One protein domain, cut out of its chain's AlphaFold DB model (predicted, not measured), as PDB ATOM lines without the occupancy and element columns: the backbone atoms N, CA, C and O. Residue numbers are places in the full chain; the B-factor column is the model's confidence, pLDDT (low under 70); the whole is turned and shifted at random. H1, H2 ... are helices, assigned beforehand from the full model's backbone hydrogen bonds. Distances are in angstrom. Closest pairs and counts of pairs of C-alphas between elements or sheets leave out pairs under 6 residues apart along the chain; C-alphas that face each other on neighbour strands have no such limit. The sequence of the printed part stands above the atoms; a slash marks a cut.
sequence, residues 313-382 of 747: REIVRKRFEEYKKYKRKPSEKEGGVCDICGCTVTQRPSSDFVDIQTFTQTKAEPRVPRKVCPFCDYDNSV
ATOM      1  N   ARG A 313     244.129 152.700 111.607       85.31
ATOM      2  CA  ARG A 313     242.681 152.447 111.541       85.31
ATOM      3  C   ARG A 313     242.233 151.581 112.707       85.31
ATOM      4  O   ARG A 313     241.193 151.866 113.303       85.31
ATOM      5  N   GLU A 314     243.010 150.562 113.059       87.44
ATOM      6  CA  GLU A 314     242.718 149.715 114.213       87.44
ATOM      7  C   GLU A 314     242.773 150.511 115.526       87.44
ATOM      8  O   GLU A 314     241.836 150.444 116.331       87.44
ATOM      9  N   ILE A 315     243.821 151.321 115.718       84.88
ATOM     10  CA  ILE A 315     243.989 152.171 116.909       84.88
ATOM     11  C   ILE A 315     242.815 153.152 117.034       84.88
ATOM     12  O   ILE A 315     242.184 153.240 118.092       84.88
ATOM     13  N   VAL A 316     242.473 153.860 115.953       85.94
ATOM     14  CA  VAL A 316     241.355 154.816 115.936       85.94
ATOM     15  C   VAL A 316     240.030 154.118 116.206       85.94
ATOM     16  O   VAL A 316     239.245 154.609 117.016       85.94
ATOM     17  N   ARG A 317     239.777 152.953 115.597       87.81
ATOM     18  CA  ARG A 317     238.551 152.183 115.834       87.81
ATOM     19  C   ARG A 317     238.419 151.790 117.307       87.81
ATOM     20  O   ARG A 317     237.351 151.990 117.881       87.81
ATOM     21  N   LYS A 318     239.488 151.288 117.934       85.12
ATOM     22  CA  LYS A 318     239.502 150.953 119.371       85.12
ATOM     23  C   LYS A 318     239.181 152.176 120.236       85.12
ATOM     24  O   LYS A 318     238.289 152.108 121.078       85.12
ATOM     25  N   ARG A 319     239.841 153.314 119.984       86.88
ATOM     26  CA  ARG A 319     239.585 154.575 120.709       86.88
ATOM     27  C   ARG A 319     238.152 155.073 120.515       86.88
ATOM     28  O   ARG A 319     237.519 155.518 121.470       86.88
ATOM     29  N   PHE A 320     237.617 154.968 119.300       86.75
ATOM     30  CA  PHE A 320     236.257 155.397 118.985       86.75
ATOM     31  C   PHE A 320     235.195 154.528 119.671       86.75
ATOM     32  O   PHE A 320     234.185 155.052 120.142       86.75
ATOM     33  N   GLU A 321     235.417 153.219 119.793       87.69
ATOM     34  CA  GLU A 321     234.522 152.341 120.555       87.69
ATOM     35  C   GLU A 321     234.542 152.655 122.059       87.69
ATOM     36  O   GLU A 321     233.479 152.741 122.679       87.69
ATOM     37  N   GLU A 322     235.711 152.924 122.645       85.19
ATOM     38  CA  GLU A 322     235.804 153.389 124.039       85.19
ATOM     39  C   GLU A 322     235.114 154.744 124.246       85.19
ATOM     40  O   GLU A 322     234.395 154.948 125.229       85.19
ATOM     41  N   TYR A 323     235.239 155.654 123.279       85.75
ATOM     42  CA  TYR A 323     234.511 156.918 123.284       85.75
ATOM     43  C   TYR A 323     232.987 156.717 123.243       85.75
ATOM     44  O   TYR A 323     232.261 157.340 124.021       85.75
ATOM     45  N   LYS A 324     232.478 155.809 122.396       85.69
ATOM     46  CA  LYS A 324     231.044 155.467 122.362       85.69
ATOM     47  C   LYS A 324     230.559 154.909 123.698       85.69
ATOM     48  O   LYS A 324     229.480 155.294 124.154       85.69
ATOM     49  N   LYS A 325     231.335 154.021 124.333       83.88
ATOM     50  CA  LYS A 325     231.015 153.486 125.669       83.88
ATOM     51  C   LYS A 325     230.932 154.614 126.695       83.88
ATOM     52  O   LYS A 325     229.927 154.719 127.398       83.88
ATOM     53  N   TYR A 326     231.921 155.506 126.701       82.88
ATOM     54  CA  TYR A 326     231.939 156.673 127.579       82.88
ATOM     55  C   TYR A 326     230.716 157.580 127.382       82.88
ATOM     56  O   TYR A 326     230.070 157.950 128.360       82.88
ATOM     57  N   LYS A 327     230.335 157.884 126.134       81.94
ATOM     58  CA  LYS A 327     229.142 158.696 125.839       81.94
ATOM     59  C   LYS A 327     227.839 158.053 126.316       81.94
ATOM     60  O   LYS A 327     226.935 158.775 126.723       81.94
ATOM     61  N   ARG A 328     227.730 156.721 126.276       83.44
ATOM     62  CA  ARG A 328     226.541 155.991 126.758       83.44
ATOM     63  C   ARG A 328     226.451 155.957 128.282       83.44
ATOM     64  O   ARG A 328     225.346 155.969 128.815       83.44
ATOM     65  N   LYS A 329     227.591 155.879 128.975       82.69
ATOM     66  CA  LYS A 329     227.656 155.724 130.434       82.69
ATOM     67  C   LYS A 329     228.756 156.595 131.054       82.69
ATOM     68  O   LYS A 329     229.778 156.089 131.521       82.69
ATOM     69  N   PRO A 330     228.560 157.918 131.105       75.81
ATOM     70  CA  PRO A 330     229.626 158.824 131.519       75.81
ATOM     71  C   PRO A 330     229.980 158.737 133.003       75.81
ATOM     72  O   PRO A 330     231.112 159.040 133.376       75.81
ATOM     73  N   SER A 331     229.042 158.290 133.842       74.19
ATOM     74  CA  SER A 331     229.197 158.163 135.294       74.19
ATOM     75  C   SER A 331     229.970 156.917 135.752       74.19
ATOM     76  O   SER A 331     230.309 156.830 136.936       74.19
ATOM     77  N   GLU A 332     230.267 155.960 134.862       76.12
ATOM     78  CA  GLU A 332     231.069 154.782 135.215       76.12
ATOM     79  C   GLU A 332     232.484 155.206 135.646       76.12
ATOM     80  O   GLU A 332     233.146 156.011 134.983       76.12
ATOM     81  N   LYS A 333     232.943 154.675 136.790       65.50
ATOM     82  CA  LYS A 333     234.236 155.038 137.399       65.50
ATOM     83  C   LYS A 333     235.437 154.565 136.580       65.50
ATOM     84  O   LYS A 333     236.490 155.187 136.671       65.50
ATOM     85  N   GLU A 334     235.273 153.488 135.822       66.25
ATOM     86  CA  GLU A 334     236.321 152.837 135.036       66.25
ATOM     87  C   GLU A 334     236.021 152.953 133.537       66.25
ATOM     88  O   GLU A 334     234.869 153.131 133.136       66.25
ATOM     89  N   GLY A 335     237.071 152.894 132.714       69.88
ATOM     90  CA  GLY A 335     236.981 152.955 131.252       69.88
ATOM     91  C   GLY A 335     236.649 154.334 130.669       69.88
ATOM     92  O   GLY A 335     236.398 155.308 131.386       69.88
ATOM     93  N   GLY A 336     236.620 154.408 129.336       79.88
ATOM     94  CA  GLY A 336     236.336 155.620 128.567       79.88
ATOM     95  C   GLY A 336     237.574 156.278 127.960       79.88
ATOM     96  O   GLY A 336     238.620 155.652 127.820       79.88
ATOM     97  N   VAL A 337     237.441 157.544 127.558       87.19
ATOM     98  CA  VAL A 337     238.528 158.311 126.934       87.19
ATOM     99  C   VAL A 337     238.743 159.639 127.643       87.19
ATOM    100  O   VAL A 337     237.824 160.201 128.239       87.19
ATOM    101  N   CYS A 338     239.969 160.141 127.579       86.25
ATOM    102  CA  CYS A 338     240.325 161.442 128.108       86.25
ATOM    103  C   CYS A 338     239.609 162.553 127.331       86.25
ATOM    104  O   CYS A 338     239.716 162.627 126.108       86.25
ATOM    105  N   ASP A 339     238.961 163.464 128.057       81.19
ATOM    106  CA  ASP A 339     238.238 164.609 127.491       81.19
ATOM    107  C   ASP A 339     239.149 165.654 126.822       81.19
ATOM    108  O   ASP A 339     238.630 166.593 126.221       81.19
ATOM    109  N   ILE A 340     240.475 165.532 126.974       81.94
ATOM    110  CA  ILE A 340     241.485 166.425 126.384       81.94
ATOM    111  C   ILE A 340     242.097 165.778 125.141       81.94
ATOM    112  O   ILE A 340     241.913 166.281 124.043       81.94
ATOM    113  N   CYS A 341     242.800 164.652 125.306       83.12
ATOM    114  CA  CYS A 341     243.622 164.067 124.241       83.12
ATOM    115  C   CYS A 341     243.069 162.759 123.649       83.12
ATOM    116  O   CYS A 341     243.720 162.134 122.815       83.12
ATOM    117  N   GLY A 342     241.915 162.271 124.123       83.50
ATOM    118  CA  GLY A 342     241.320 161.020 123.636       83.50
ATOM    119  C   GLY A 342     242.057 159.733 124.046       83.50
ATOM    120  O   GLY A 342     241.752 158.663 123.524       83.50
ATOM    121  N   CYS A 343     243.018 159.804 124.973       88.44
ATOM    122  CA  CYS A 343     243.683 158.628 125.546       88.44
ATOM    123  C   CYS A 343     242.673 157.705 126.252       88.44
ATOM    124  O   CYS A 343     241.835 158.178 127.013       88.44
ATOM    125  N   THR A 344     242.768 156.393 126.032       86.44
ATOM    126  CA  THR A 344     241.879 155.370 126.623       86.44
ATOM    127  C   THR A 344     242.214 155.029 128.074       86.44
ATOM    128  O   THR A 344     241.439 154.368 128.759       86.44
ATOM    129  N   VAL A 345     243.365 155.484 128.568       90.00
ATOM    130  CA  VAL A 345     243.746 155.350 129.973       90.00
ATOM    131  C   VAL A 345     243.271 156.591 130.706       90.00
ATOM    132  O   VAL A 345     243.837 157.669 130.546       90.00
ATOM    133  N   THR A 346     242.225 156.452 131.514       88.44
ATOM    134  CA  THR A 346     241.629 157.577 132.242       88.44
ATOM    135  C   THR A 346     241.706 157.398 133.749       88.44
ATOM    136  O   THR A 346     241.649 156.282 134.264       88.44
ATOM    137  N   GLN A 347     241.750 158.516 134.454       86.25
ATOM    138  CA  GLN A 347     241.681 158.618 135.900       86.25
ATOM    139  C   GLN A 347     240.825 159.823 136.306       86.25
ATOM    140  O   GLN A 347     240.383 160.624 135.472       86.25
ATOM    141  N   ARG A 348     240.582 159.940 137.614       83.25
ATOM    142  CA  ARG A 348     240.108 161.201 138.188       83.25
ATOM    143  C   ARG A 348     241.265 162.201 138.177       83.25
ATOM    144  O   ARG A 348     242.376 161.780 138.490       83.25
ATOM    145  N   PRO A 349     241.012 163.469 137.830       80.38
ATOM    146  CA  PRO A 349     242.052 164.484 137.834       80.38
ATOM    147  C   PRO A 349     242.525 164.798 139.257       80.38
ATOM    148  O   PRO A 349     241.776 164.611 140.227       80.38
ATOM    149  N   SER A 350     243.759 165.282 139.354       79.94
ATOM    150  CA  SER A 350     244.374 165.748 140.596       79.94
ATOM    151  C   SER A 350     243.718 167.045 141.098       79.94
ATOM    152  O   SER A 350     242.924 167.681 140.404       79.94
ATOM    153  N   SER A 351     243.968 167.430 142.352       76.44
ATOM    154  CA  SER A 351     243.237 168.533 143.001       76.44
ATOM    155  C   SER A 351     243.595 169.936 142.503       76.44
ATOM    156  O   SER A 351     242.849 170.891 142.722       76.44
ATOM    157  N   ASP A 352     244.743 170.073 141.855       74.06
ATOM    158  CA  ASP A 352     245.202 171.275 141.168       74.06
ATOM    159  C   ASP A 352     244.552 171.457 139.793       74.06
ATOM    160  O   ASP A 352     244.562 172.577 139.270       74.06
ATOM    161  N   PHE A 353     243.930 170.407 139.255       74.25
ATOM    162  CA  PHE A 353     243.177 170.443 138.016       74.25
ATOM    163  C   PHE A 353     241.906 171.278 138.195       74.25
ATOM    164  O   PHE A 353     240.969 170.924 138.920       74.25
ATOM    165  N   VAL A 354     241.854 172.435 137.542       65.19
ATOM    166  CA  VAL A 354     240.733 173.359 137.706       65.19
ATOM    167  C   VAL A 354     239.547 172.880 136.878       65.19
ATOM    168  O   VAL A 354     239.658 172.671 135.673       65.19
ATOM    169  N   ASP A 355     238.366 172.814 137.502       57.41
ATOM    170  CA  ASP A 355     237.088 172.749 136.786       57.41
ATOM    171  C   ASP A 355     236.893 174.052 135.990       57.41
ATOM    172  O   ASP A 355     236.262 175.025 136.435       57.41
ATOM    173  N   ILE A 356     237.500 174.117 134.811       51.16
ATOM    174  CA  ILE A 356     237.077 175.004 133.742       51.16
ATOM    175  C   ILE A 356     235.995 174.226 133.000       51.16
ATOM    176  O   ILE A 356     236.220 173.115 132.523       51.16
ATOM    177  N   GLN A 357     234.785 174.783 132.934       46.62
ATOM    178  CA  GLN A 357     233.761 174.284 132.020       46.62
ATOM    179  C   GLN A 357     234.239 174.533 130.587       46.62
ATOM    180  O   GLN A 357     233.895 175.532 129.963       46.62
ATOM    181  N   THR A 358     235.071 173.642 130.070       46.84
ATOM    182  CA  THR A 358     235.381 173.568 128.650       46.84
ATOM    183  C   THR A 358     234.213 172.872 127.965       46.84
ATOM    184  O   THR A 358     233.868 171.738 128.311       46.84
ATOM    185  N   PHE A 359     233.594 173.549 126.998       43.81
ATOM    186  CA  PHE A 359     232.742 172.907 125.999       43.81
ATOM    187  C   PHE A 359     233.647 172.024 125.126       43.81
ATOM    188  O   PHE A 359     234.074 172.431 124.052       43.81
ATOM    189  N   THR A 360     234.018 170.838 125.610       53.69
ATOM    190  CA  THR A 360     234.651 169.831 124.755       53.69
ATOM    191  C   THR A 360     233.539 169.024 124.101       53.69
ATOM    192  O   THR A 360     232.600 168.594 124.772       53.69
ATOM    193  N   GLN A 361     233.626 168.803 122.786       52.84
ATOM    194  CA  GLN A 361     232.702 167.905 122.077       52.84
ATOM    195  C   GLN A 361     232.744 166.482 122.676       52.84
ATOM    196  O   GLN A 361     231.776 165.722 122.596       52.84
ATOM    197  N   THR A 362     233.847 166.152 123.353       58.97
ATOM    198  CA  THR A 362     234.114 164.897 124.056       58.97
ATOM    199  C   THR A 362     233.337 164.742 125.361       58.97
ATOM    200  O   THR A 362     232.816 163.650 125.601       58.97
ATOM    201  N   LYS A 363     233.142 165.804 126.161       68.94
ATOM    202  CA  LYS A 363     232.444 165.690 127.453       68.94
ATOM    203  C   LYS A 363     231.008 165.221 127.231       68.94
ATOM    204  O   LYS A 363     230.242 165.816 126.477       68.94
ATOM    205  N   ALA A 364     230.661 164.083 127.818       65.25
ATOM    206  CA  ALA A 364     229.360 163.449 127.617       65.25
ATOM    207  C   ALA A 364     228.230 164.182 128.352       65.25
ATOM    208  O   ALA A 364     227.161 164.393 127.790       65.25
ATOM    209  N   GLU A 365     228.483 164.588 129.598       72.56
ATOM    210  CA  GLU A 365     227.482 165.205 130.463       72.56
ATOM    211  C   GLU A 365     228.117 166.306 131.331       72.56
ATOM    212  O   GLU A 365     229.108 166.045 132.017       72.56
ATOM    213  N   PRO A 366     227.561 167.534 131.375       70.12
ATOM    214  CA  PRO A 366     228.160 168.657 132.103       70.12
ATOM    215  C   PRO A 366     228.353 168.427 133.608       70.12
ATOM    216  O   PRO A 366     229.265 169.015 134.191       70.12
ATOM    217  N   ARG A 367     227.499 167.594 134.220       72.00
ATOM    218  CA  ARG A 367     227.445 167.340 135.671       72.00
ATOM    219  C   ARG A 367     228.415 166.260 136.146       72.00
ATOM    220  O   ARG A 367     228.660 166.163 137.345       72.00
ATOM    221  N   VAL A 368     228.956 165.460 135.231       73.19
ATOM    222  CA  VAL A 368     229.926 164.414 135.559       73.19
ATOM    223  C   VAL A 368     231.336 165.030 135.589       73.19
ATOM    224  O   VAL A 368     231.647 165.866 134.726       73.19
ATOM    225  N   PRO A 369     232.188 164.667 136.572       73.50
ATOM    226  CA  PRO A 369     233.595 165.064 136.583       73.50
ATOM    227  C   PRO A 369     234.300 164.678 135.277       73.50
ATOM    228  O   PRO A 369     233.977 163.649 134.682       73.50
ATOM    229  N   ARG A 370     235.265 165.491 134.831       77.81
ATOM    230  CA  ARG A 370     236.045 165.182 133.619       77.81
ATOM    231  C   ARG A 370     236.803 163.865 133.790       77.81
ATOM    232  O   ARG A 370     237.319 163.586 134.875       77.81
ATOM    233  N   LYS A 371     236.911 163.091 132.707       82.94
ATOM    234  CA  LYS A 371     237.852 161.966 132.626       82.94
ATOM    235  C   LYS A 371     239.148 162.471 132.002       82.94
ATOM    236  O   LYS A 371     239.148 162.972 130.878       82.94
ATOM    237  N   VAL A 372     240.257 162.358 132.728       87.44
ATOM    238  CA  VAL A 372     241.569 162.872 132.296       87.44
ATOM    239  C   VAL A 372     242.573 161.726 132.292       87.44
ATOM    240  O   VAL A 372     242.480 160.838 133.133       87.44
ATOM    241  N   CYS A 373     243.494 161.676 131.327       90.56
ATOM    242  CA  CYS A 373     244.565 160.678 131.347       90.56
ATOM    243  C   CYS A 373     245.733 161.134 132.230       90.56
ATOM    244  O   CYS A 373     245.914 162.341 132.408       90.56
ATOM    245  N   PRO A 374     246.574 160.207 132.720       92.44
ATOM    246  CA  PRO A 374     247.727 160.573 133.537       92.44
ATOM    247  C   PRO A 374     248.666 161.594 132.881       92.44
ATOM    248  O   PRO A 374     249.200 162.462 133.558       92.44
ATOM    249  N   PHE A 375     248.834 161.541 131.557       93.56
ATOM    250  CA  PHE A 375     249.701 162.472 130.828       93.56
ATOM    251  C   PHE A 375     249.156 163.907 130.809       93.56
ATOM    252  O   PHE A 375     249.904 164.856 131.010       93.56
ATOM    253  N   CYS A 376     247.849 164.078 130.591       90.69
ATOM    254  CA  CYS A 376     247.211 165.398 130.618       90.69
ATOM    255  C   CYS A 376     247.120 165.969 132.037       90.69
ATOM    256  O   CYS A 376     247.183 167.184 132.197       90.69
ATOM    257  N   ASP A 377     246.966 165.107 133.043       90.12
ATOM    258  CA  ASP A 377     246.986 165.518 134.448       90.12
ATOM    259  C   ASP A 377     248.399 165.983 134.847       90.12
ATOM    260  O   ASP A 377     248.547 167.097 135.337       90.12
ATOM    261  N   TYR A 378     249.447 165.227 134.486       92.31
ATOM    262  CA  TYR A 378     250.846 165.652 134.653       92.31
ATOM    263  C   TYR A 378     251.148 166.987 133.970       92.31
ATOM    264  O   TYR A 378     251.723 167.884 134.585       92.31
ATOM    265  N   ASP A 379     250.736 167.143 132.709       91.81
ATOM    266  CA  ASP A 379     250.937 168.390 131.973       91.81
ATOM    267  C   ASP A 379     250.312 169.578 132.701       91.81
ATOM    268  O   ASP A 379     250.917 170.648 132.796       91.81
ATOM    269  N   ASN A 380     249.103 169.388 133.234       89.19
ATOM    270  CA  ASN A 380     248.405 170.406 134.000       89.19
ATOM    271  C   ASN A 380     249.153 170.733 135.301       89.19
ATOM    272  O   ASN A 380     249.413 171.911 135.552       89.19
ATOM    273  N   SER A 381     249.576 169.724 136.068       88.50
ATOM    274  CA  SER A 381     250.317 169.914 137.322       88.50
ATOM    275  C   SER A 381     251.639 170.654 137.122       88.50
ATOM    276  O   SER A 381     251.910 171.636 137.822       88.50
ATOM    277  N   VAL A 382     252.423 170.286 136.102       91.12
ATOM    278  CA  VAL A 382     253.665 170.995 135.746       91.12
ATOM    279  C   VAL A 382     253.364 172.445 135.351       91.12
ATOM    280  O   VAL A 382     253.941 173.387 135.898       91.12
TER     281      VAL A 382
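AT A GLANCE: This is residues 313 to 382 of the 747 residues of an uncharacterized protein of Methanomicrobia archaeon (UniProt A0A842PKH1). This domain has little regular structure: a long looping stretch, residues 329 to 373, makes the body, with helix H1 along one side and the short helix H2 toward the opposite end. The printed part has 70 residues with two named helices, H1 then H2, and no named strand. The class is all helix, though the named elements hold only 25 residues. The whole is compact, with a radius of gyration of the C-alphas of 11.6 A, and spans 34 by 24 by 21 A.

IN THESE COORDINATES: H1, residues 313 to 328, begins at C-alpha 313 (242.681, 152.447, 111.541) and is 22.5 A long from first to last C-alpha. H2, residues 374 to 382, is 12.2 A long and ends at C-alpha 382 (253.665, 170.995, 135.746).

HOW THE PARTS SIT: H1 and H2 are apart, with no C-alpha of the one within 8 A of the other. In both, every O i to N i+4 pair is within hydrogen-bond range.

THE WHOLE: The C-alphas of Arg 313 and Ser 351 are the two farthest apart, at 35.3 A. The printed part has no cut. The link from H1 to H2 is long, with 45 residues. The model's pLDDT is under 70 at residues 333 to 335 and 354 to 364.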